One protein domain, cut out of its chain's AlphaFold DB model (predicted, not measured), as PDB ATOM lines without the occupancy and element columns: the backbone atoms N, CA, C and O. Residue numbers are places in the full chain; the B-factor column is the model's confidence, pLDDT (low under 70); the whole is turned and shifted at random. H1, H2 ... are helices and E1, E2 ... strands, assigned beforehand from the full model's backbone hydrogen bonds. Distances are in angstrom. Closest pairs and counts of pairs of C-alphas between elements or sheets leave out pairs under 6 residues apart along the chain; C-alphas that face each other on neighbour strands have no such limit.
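Overview. This is residues 11 to 68 and 197 to 204 of the 204 residues of the protein "Putative nucleotidyltransferase" of Jannaschia aquimarina (UniProt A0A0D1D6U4). Three short helices, H1, H2 and H3, sit with their centres in a triangle and make a small helical body, while a ribbon-like arm of two strands, E1 and E2, lies at one end of the longest axis. A fourth, short helix, H4, lies beyond the first residues of H1, and residues 45 to 53, between H2 and H3, stick out as a loop. The printed part has 66 residues, with two named strands and then four named helices, in the order E1, E2, H1, H2, H3, H4; the class is mixed, helices and strands. E1 and E2 are the two strands of one sheet and meet only at a point. The whole is only just compact, close to loose, with a radius of gyration of the C-alphas of 13.0 A, and spans 37 by 32 by 20 A.

Along the chain. E1, residues 11 to 14, begins at C-alpha 11, at (99.228, 77.897, 35.892), and is 9.1 A long. E2, residues 18 to 22, is 12.6 A long. H1, residues 25 to 33, is 12.3 A long and begins at C-alpha 25, at (85.745, 83.921, 37.956). H2, residues 37 to 43, is 10.1 A long. H3, residues 54 to 65, is the longest helix at 16.5 A. H4, residues 197 to 202, is 8.7 A long and ends at C-alpha 202, at (73.833, 79.591, 34.459).

Arrangement. In E1 and E2, C-alphas 11 and 21 face each other, 5.9 A apart. E1 is apart from H1, H2, H3 and H4, and E2 is apart from H2, H3 and H4. H1 and H2 touch, with the C-alphas of Met 32 and Leu 39 closest at 6.5 A, and run opposite ways at a steep tilt of 52 degrees. H2 and H3 form a helical hairpin: they touch, with the C-alphas of Leu 43 and Ala 59 closest at 6.1 A, and run opposite ways at a shallow tilt of 33 degrees, only just short of steep. H1 and H3 only just touch, with 3 pairs of C-alphas within 8 A, and only at their ends; H3 does so with residues 62 to 65 alone, and the closest C-alphas, of Met 32 and Ala 62, are 6.8 A apart. H4 is close to H1 but not clearly touching, with the C-alphas of Arg 26 and Phe 197 closest at 7.2 A. H3 and H4 are only just apart, at 8.0 A. In H1, H2, H3 and H4 every O i to N i+4 pair is within hydrogen-bond range.

Size, cuts and confidence. The two C-alphas farthest apart, of Asp 16 and Ala 64, are 37.4 A from each other. Residues 69 to 196 are not printed, and C-alphas 68 and 197 are 23.7 A apart across this cut. Of the links that are printed whole, those from E1 to E2, E2 to H1 and H1 to H2 are tight, and that from H2 to H3 is short. The mean pLDDT of the printed part is 82.6; residues 11 to 20 and residue 204 are under 70.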
ATOM      1  N   GLU A  11      97.907  77.793  36.515       48.50
ATOM      2  CA  GLU A  11      99.228  77.897  35.892       48.50
ATOM      3  C   GLU A  11      99.346  76.778  34.849       48.50
ATOM      4  O   GLU A  11      99.247  75.595  35.179       48.50
ATOM      5  N   ARG A  12      99.513  77.136  33.573       46.62
ATOM      6  CA  ARG A  12      99.889  76.184  32.517       46.62
ATOM      7  C   ARG A  12     101.205  76.662  31.908       46.62
ATOM      8  O   ARG A  12     101.193  77.743  31.327       46.62
ATOM      9  N   PRO A  13     102.305  75.892  31.996       43.59
ATOM     10  CA  PRO A  13     103.480  76.182  31.191       43.59
ATOM     11  C   PRO A  13     103.109  75.923  29.727       43.59
ATOM     12  O   PRO A  13     102.732  74.808  29.358       43.59
ATOM     13  N   LEU A  14     103.114  76.982  28.926       46.28
ATOM     14  CA  LEU A  14     102.737  76.970  27.518       46.28
ATOM     15  C   LEU A  14     103.929  77.471  26.716       46.28
ATOM     16  O   LEU A  14     103.970  78.641  26.361       46.28
ATOM     17  N   ASP A  15     104.861  76.556  26.444       41.31
ATOM     18  CA  ASP A  15     106.064  76.788  25.633       41.31
ATOM     19  C   ASP A  15     106.987  77.913  26.163       41.31
ATOM     20  O   ASP A  15     106.592  78.737  26.986       41.31
ATOM     21  N   ASP A  16     108.247  77.943  25.734       47.78
ATOM     22  CA  ASP A  16     109.309  78.813  26.291       47.78
ATOM     23  C   ASP A  16     109.099  80.343  26.086       47.78
ATOM     24  O   ASP A  16     110.011  81.140  26.317       47.78
ATOM     25  N   GLU A  17     107.903  80.798  25.686       51.06
ATOM     26  CA  GLU A  17     107.650  82.181  25.251       51.06
ATOM     27  C   GLU A  17     106.461  82.890  25.941       51.06
ATOM     28  O   GLU A  17     106.422  84.123  25.949       51.06
ATOM     29  N   LEU A  18     105.508  82.179  26.576       49.66
ATOM     30  CA  LEU A  18     104.321  82.805  27.197       49.66
ATOM     31  C   LEU A  18     104.016  82.292  28.618       49.66
ATOM     32  O   LEU A  18     103.440  81.224  28.817       49.66
ATOM     33  N   ASP A  19     104.298  83.128  29.623       57.19
ATOM     34  CA  ASP A  19     103.851  82.925  31.009       57.19
ATOM     35  C   ASP A  19     102.391  83.402  31.172       57.19
ATOM     36  O   ASP A  19     102.116  84.603  31.288       57.19
ATOM     37  N   ILE A  20     101.431  82.467  31.121       67.94
ATOM     38  CA  ILE A  20     100.001  82.753  31.309       67.94
ATOM     39  C   ILE A  20      99.614  82.536  32.772       67.94
ATOM     40  O   ILE A  20      99.587  81.413  33.272       67.94
ATOM     41  N   SER A  21      99.209  83.620  33.430       73.25
ATOM     42  CA  SER A  21      98.605  83.603  34.762       73.25
ATOM     43  C   SER A  21      97.129  83.991  34.690       73.25
ATOM     44  O   SER A  21      96.769  84.943  33.998       73.25
ATOM     45  N   GLY A  22      96.269  83.292  35.433       83.56
ATOM     46  CA  GLY A  22      94.835  83.571  35.457       83.56
ATOM     47  C   GLY A  22      94.155  83.200  36.771       83.56
ATOM     48  O   GLY A  22      94.672  82.424  37.579       83.56
ATOM     49  N   TRP A  23      92.972  83.772  36.976       91.19
ATOM     50  CA  TRP A  23      92.074  83.444  38.081       91.19
ATOM     51  C   TRP A  23      90.790  82.847  37.525       91.19
ATOM     52  O   TRP A  23      90.326  83.262  36.461       91.19
ATOM     53  N   ASP A  24      90.188  81.919  38.265       91.50
ATOM     54  CA  ASP A  24      88.785  81.606  38.026       91.50
ATOM     55  C   ASP A  24      87.902  82.837  38.309       91.50
ATOM     56  O   ASP A  24      88.318  83.814  38.947       91.50
ATOM     57  N   LEU A  25      86.655  82.788  37.836       91.12
ATOM     58  CA  LEU A  25      85.745  83.921  37.956       91.12
ATOM     59  C   LEU A  25      85.444  84.290  39.417       91.12
ATOM     60  O   LEU A  25      85.363  85.472  39.744       91.12
ATOM     61  N   ARG A  26      85.293  83.307  40.310       92.50
ATOM     62  CA  ARG A  26      84.993  83.559  41.727       92.50
ATOM     63  C   ARG A  26      86.154  84.307  42.378       92.50
ATOM     64  O   ARG A  26      85.935  85.314  43.052       92.50
ATOM     65  N   LYS A  27      87.384  83.848  42.155       91.75
ATOM     66  CA  LYS A  27      88.600  84.487  42.652       91.75
ATOM     67  C   LYS A  27      88.775  85.884  42.065       91.75
ATOM     68  O   LYS A  27      89.085  86.806  42.817       91.75
ATOM     69  N   ALA A  28      88.524  86.066  40.769       93.06
ATOM     70  CA  ALA A  28      88.586  87.379  40.134       93.06
ATOM     71  C   ALA A  28      87.618  88.382  40.783       93.06
ATOM     72  O   ALA A  28      88.035  89.482  41.150       93.06
ATOM     73  N   LEU A  29      86.361  87.986  41.002       94.00
ATOM     74  CA  LEU A  29      85.354  88.830  41.652       94.00
ATOM     75  C   LEU A  29      85.706  89.132  43.114       94.00
ATOM     76  O   LEU A  29      85.630  90.284  43.533       94.00
ATOM     77  N   ASN A  30      86.161  88.137  43.880       92.56
ATOM     78  CA  ASN A  30      86.571  88.345  45.272       92.56
ATOM     79  C   ASN A  30      87.770  89.297  45.387       92.56
ATOM     80  O   ASN A  30      87.801  90.155  46.266       92.56
ATOM     81  N   LEU A  31      88.755  89.179  44.493       90.81
ATOM     82  CA  LEU A  31      89.912  90.074  44.481       90.81
ATOM     83  C   LEU A  31      89.527  91.494  44.063       90.81
ATOM     84  O   LEU A  31      90.031  92.450  44.649       90.81
ATOM     85  N   MET A  32      88.603  91.641  43.115       91.44
ATOM     86  CA  MET A  32      88.031  92.935  42.747       91.44
ATOM     87  C   MET A  32      87.319  93.601  43.932       91.44
ATOM     88  O   MET A  32      87.582  94.766  44.217       91.44
ATOM     89  N   LEU A  33      86.480  92.856  44.659       90.88
ATOM     90  CA  LEU A  33      85.778  93.335  45.858       90.88
ATOM     91  C   LEU A  33      86.742  93.707  46.993       90.88
ATOM     92  O   LEU A  33      86.519  94.679  47.708       90.88
ATOM     93  N   ALA A  34      87.859  92.987  47.117       87.31
ATOM     94  CA  ALA A  34      88.947  93.329  48.033       87.31
ATOM     95  C   ALA A  34      89.784  94.541  47.569       87.31
ATOM     96  O   ALA A  34      90.736  94.934  48.244       87.31
ATOM     97  N   GLY A  35      89.464  95.128  46.410       84.06
ATOM     98  CA  GLY A  35      90.154  96.290  45.861       84.06
ATOM     99  C   GLY A  35      91.520  95.982  45.249       84.06
ATOM    100  O   GLY A  35      92.358  96.877  45.129       84.06
ATOM    101  N   ASN A  36      91.769  94.730  44.858       84.94
ATOM    102  CA  ASN A  36      92.971  94.357  44.127       84.94
ATOM    103  C   ASN A  36      92.943  94.968  42.716       84.94
ATOM    104  O   ASN A  36      92.061  94.665  41.910       84.94
ATOM    105  N   ALA A  37      93.937  95.801  42.400       86.19
ATOM    106  CA  ALA A  37      93.998  96.517  41.131       86.19
ATOM    107  C   ALA A  37      94.278  95.620  39.915       86.19
ATOM    108  O   ALA A  37      93.932  96.012  38.802       86.19
ATOM    109  N   VAL A  38      94.844  94.423  40.111       88.50
ATOM    110  CA  VAL A  38      95.331  93.553  39.022       88.50
ATOM    111  C   VAL A  38      94.232  93.184  38.026       88.50
ATOM    112  O   VAL A  38      94.474  93.219  36.824       88.50
ATOM    113  N   LEU A  39      93.005  92.893  38.481       89.25
ATOM    114  CA  LEU A  39      91.912  92.612  37.540       89.25
ATOM    115  C   LEU A  39      91.610  93.837  36.670       89.25
ATOM    116  O   LEU A  39      91.430  93.718  35.461       89.25
ATOM    117  N   GLY A  40      91.579  95.021  37.281       88.44
ATOM    118  CA  GLY A  40      91.404  96.268  36.548       88.44
ATOM    119  C   GLY A  40      92.534  96.501  35.543       88.44
ATOM    120  O   GLY A  40      92.275  96.936  34.425       88.44
ATOM    121  N   GLU A  41      93.777  96.213  35.922       89.19
ATOM    122  CA  GLU A  41      94.937  96.297  35.032       89.19
ATOM    123  C   GLU A  41      94.796  95.365  33.824       89.19
ATOM    124  O   GLU A  41      94.966  95.811  32.691       89.19
ATOM    125  N   TRP A  42      94.411  94.103  34.043       89.19
ATOM    126  CA  TRP A  42      94.190  93.131  32.968       89.19
ATOM    127  C   TRP A  42      93.082  93.571  32.009       89.19
ATOM    128  O   TRP A  42      93.267  93.531  30.796       89.19
ATOM    129  N   LEU A  43      91.961  94.068  32.540       89.19
ATOM    130  CA  LEU A  43      90.829  94.552  31.739       89.19
ATOM    131  C   LEU A  43      91.160  95.808  30.914       89.19
ATOM    132  O   LEU A  43      90.449  96.114  29.959       89.19
ATOM    133  N   ARG A  44      92.233  96.527  31.267       86.94
ATOM    134  CA  ARG A  44      92.743  97.709  30.549       86.94
ATOM    135  C   ARG A  44      94.018  97.421  29.758       86.94
ATOM    136  O   ARG A  44      94.641  98.357  29.257       86.94
ATOM    137  N   SER A  45      94.425  96.155  29.655       86.88
ATOM    138  CA  SER A  45      95.579  95.774  28.846       86.88
ATOM    139  C   SER A  45      95.331  96.144  27.378       86.88
ATOM    140  O   SER A  45      94.295  95.763  26.828       86.88
ATOM    141  N   PRO A  46      96.270  96.841  26.711       82.75
ATOM    142  CA  PRO A  46      96.163  97.108  25.278       82.75
ATOM    143  C   PRO A  46      96.360  95.838  24.437       82.75
ATOM    144  O   PRO A  46      95.946  95.790  23.282       82.75
ATOM    145  N   ILE A  47      96.982  94.804  25.010       85.38
ATOM    146  CA  ILE A  47      97.244  93.529  24.344       85.38
ATOM    147  C   ILE A  47      96.138  92.550  24.738       85.38
ATOM    148  O   ILE A  47      96.015  92.190  25.911       85.38
ATOM    149  N   VAL A  48      95.347  92.120  23.752       86.88
ATOM    150  CA  VAL A  48      94.237  91.174  23.919       86.88
ATOM    151  C   VAL A  48      94.459  89.975  23.000       86.88
ATOM    152  O   VAL A  48      94.321  90.087  21.787       86.88
ATOM    153  N   TYR A  49      94.778  88.820  23.587       85.62
ATOM    154  CA  TYR A  49      94.982  87.569  22.842       85.62
ATOM    155  C   TYR A  49      93.661  86.888  22.469       85.62
ATOM    156  O   TYR A  49      93.485  86.389  21.361       85.62
ATOM    157  N   ARG A  50      92.713  86.866  23.411       86.75
ATOM    158  CA  ARG A  50      91.352  86.358  23.227       86.75
ATOM    159  C   ARG A  50      90.405  87.184  24.090       86.75
ATOM    160  O   ARG A  50      90.758  87.564  25.203       86.75
ATOM    161  N   ARG A  51      89.202  87.434  23.578       87.75
ATOM    162  CA  ARG A  51      88.135  88.152  24.282       87.75
ATOM    163  C   ARG A  51      86.850  87.341  24.216       87.75
ATOM    164  O   ARG A  51      86.474  86.881  23.142       87.75
ATOM    165  N   ASP A  52      86.202  87.183  25.358       89.38
ATOM    166  CA  ASP A  52      84.856  86.615  25.463       89.38
ATOM    167  C   ASP A  52      83.813  87.751  25.526       89.38
ATOM    168  O   ASP A  52      84.144  88.810  26.077       89.38
ATOM    169  N   PRO A  53      82.572  87.579  25.029       86.19
ATOM    170  CA  PRO A  53      81.512  88.583  25.177       86.19
ATOM    171  C   PRO A  53      81.286  89.068  26.621       86.19
ATOM    172  O   PRO A  53      80.956  90.233  26.837       86.19
ATOM    173  N   LEU A  54      81.528  88.219  27.627       89.31
ATOM    174  CA  LEU A  54      81.403  88.566  29.046       89.31
ATOM    175  C   LEU A  54      82.473  89.555  29.535       89.31
ATOM    176  O   LEU A  54      82.308  90.157  30.598       89.31
ATOM    177  N   THR A  55      83.559  89.749  28.778       90.81
ATOM    178  CA  THR A  55      84.667  90.648  29.151       90.81
ATOM    179  C   THR A  55      84.185  92.086  29.329       90.81
ATOM    180  O   THR A  55      84.616  92.767  30.258       90.81
ATOM    181  N   ASP A  56      83.259  92.545  28.485       91.00
ATOM    182  CA  ASP A  56      82.748  93.920  28.536       91.00
ATOM    183  C   ASP A  56      81.845  94.144  29.751       91.00
ATOM    184  O   ASP A  56      81.903  95.194  30.394       91.00
ATOM    185  N   ASP A  57      81.035  93.142  30.100       93.00
ATOM    186  CA  ASP A  57      80.228  93.173  31.316       93.00
ATOM    187  C   ASP A  57      81.117  93.173  32.567       93.00
ATOM    188  O   ASP A  57      80.864  93.932  33.503       93.00
ATOM    189  N   LEU A  58      82.177  92.355  32.577       93.44
ATOM    190  CA  LEU A  58      83.140  92.315  33.677       93.44
ATOM    191  C   LEU A  58      83.903  93.642  33.799       93.44
ATOM    192  O   LEU A  58      84.104  94.127  34.909       93.44
ATOM    193  N   ALA A  59      84.276  94.260  32.676       91.94
ATOM    194  CA  ALA A  59      84.900  95.580  32.650       91.94
ATOM    195  C   ALA A  59      83.988  96.665  33.235       91.94
ATOM    196  O   ALA A  59      84.450  97.482  34.033       91.94
ATOM    197  N   ARG A  60      82.690  96.649  32.900       93.00
ATOM    198  CA  ARG A  60      81.698  97.560  33.494       93.00
ATOM    199  C   ARG A  60      81.546  97.344  34.996       93.00
ATOM    200  O   ARG A  60      81.556  98.318  35.745       93.00
ATOM    201  N   LEU A  61      81.446  96.090  35.435       93.81
ATOM    202  CA  LEU A  61      81.360  95.755  36.856       93.81
ATOM    203  C   LEU A  61      82.607  96.236  37.612       93.81
ATOM    204  O   LEU A  61      82.493  96.937  38.615       93.81
ATOM    205  N   ALA A  62      83.797  95.943  37.089       92.31
ATOM    206  CA  ALA A  62      85.055  96.382  37.682       92.31
ATOM    207  C   ALA A  62      85.166  97.909  37.756       92.31
ATOM    208  O   ALA A  62      85.650  98.431  38.758       92.31
ATOM    209  N   ALA A  63      84.700  98.637  36.737       89.94
ATOM    210  CA  ALA A  63      84.691 100.099  36.741       89.94
ATOM    211  C   ALA A  63      83.749 100.695  37.805       89.94
ATOM    212  O   ALA A  63      84.058 101.753  38.347       89.94
ATOM    213  N   ALA A  64      82.633 100.028  38.114       90.62
ATOM    214  CA  ALA A  64      81.691 100.465  39.146       90.62
ATOM    215  C   ALA A  64      82.167 100.132  40.573       90.62
ATOM    216  O   ALA A  64      81.951 100.914  41.498       90.62
ATOM    217  N   THR A  65      82.839  98.992  40.748       90.94
ATOM    218  CA  THR A  65      83.238  98.491  42.071       90.94
ATOM    219  C   THR A  65      84.606  98.994  42.513       90.94
ATOM    220  O   THR A  65      84.802  99.348  43.676       90.94
ATOM    221  N   LEU A  66      85.587  99.039  41.614       89.75
ATOM    222  CA  LEU A  66      86.953  99.343  42.009       89.75
ATOM    223  C   LEU A  66      87.138 100.829  42.354       89.75
ATOM    224  O   LEU A  66      86.840 101.719  41.560       89.75
ATOM    225  N   ARG A  67      87.714 101.105  43.530       90.19
ATOM    226  CA  ARG A  67      87.881 102.470  44.058       90.19
ATOM    227  C   ARG A  67      89.344 102.889  44.163       90.19
ATOM    228  O   ARG A  67      90.241 102.066  44.347       90.19
ATOM    229  N   ARG A  68      89.567 104.208  44.134       91.81
ATOM    230  CA  ARG A  68      90.900 104.827  44.213       91.81
ATOM    231  C   ARG A  68      91.641 104.457  45.493       91.81
ATOM    232  O   ARG A  68      92.815 104.133  45.431       91.81
ATOM    233  N   PHE A 197      78.100  86.688  38.854       94.19
ATOM    234  CA  PHE A 197      78.563  85.307  38.985       94.19
ATOM    235  C   PHE A 197      77.459  84.299  38.645       94.19
ATOM    236  O   PHE A 197      77.655  83.413  37.812       94.19
ATOM    237  N   ARG A 198      76.263  84.468  39.227       92.94
ATOM    238  CA  ARG A 198      75.109  83.590  38.969       92.94
ATOM    239  C   ARG A 198      74.679  83.599  37.509       92.94
ATOM    240  O   ARG A 198      74.304  82.551  36.990       92.94
ATOM    241  N   ARG A 199      74.706  84.763  36.857       93.19
ATOM    242  CA  ARG A 199      74.361  84.891  35.437       93.19
ATOM    243  C   ARG A 199      75.337  84.117  34.557       93.19
ATOM    244  O   ARG A 199      74.886  83.405  33.671       93.19
ATOM    245  N   VAL A 200      76.640  84.225  34.824       89.56
ATOM    246  CA  VAL A 200      77.670  83.527  34.041       89.56
ATOM    247  C   VAL A 200      77.585  82.017  34.234       89.56
ATOM    248  O   VAL A 200      77.545  81.288  33.253       89.56
ATOM    249  N   VAL A 201      77.480  81.540  35.477       88.62
ATOM    250  CA  VAL A 201      77.441  80.092  35.762       88.62
ATOM    251  C   VAL A 201      76.188  79.415  35.196       88.62
ATOM    252  O   VAL A 201      76.239  78.243  34.863       88.62
ATOM    253  N   ARG A 202      75.063  80.131  35.068       81.75
ATOM    254  CA  ARG A 202      73.833  79.591  34.459       81.75
ATOM    255  C   ARG A 202      73.854  79.559  32.928       81.75
ATOM    256  O   ARG A 202      72.969  78.942  32.346       81.75
ATOM    257  N   ALA A 203      74.775  80.282  32.297       70.00
ATOM    258  CA  ALA A 203      74.882  80.386  30.843       70.00
ATOM    259  C   ALA A 203      75.867  79.370  30.231       70.00
ATOM    260  O   ALA A 203      75.967  79.298  29.007       70.00
ATOM    261  N   VAL A 204      76.588  78.626  31.077       58.62
ATOM    262  CA  VAL A 204      77.513  77.533  30.729       58.62
ATOM    263  C   VAL A 204      76.807  76.201  30.937       58.62
ATOM    264  O   VAL A 204      76.990  75.313  30.078       58.62
TER     265      VAL A 204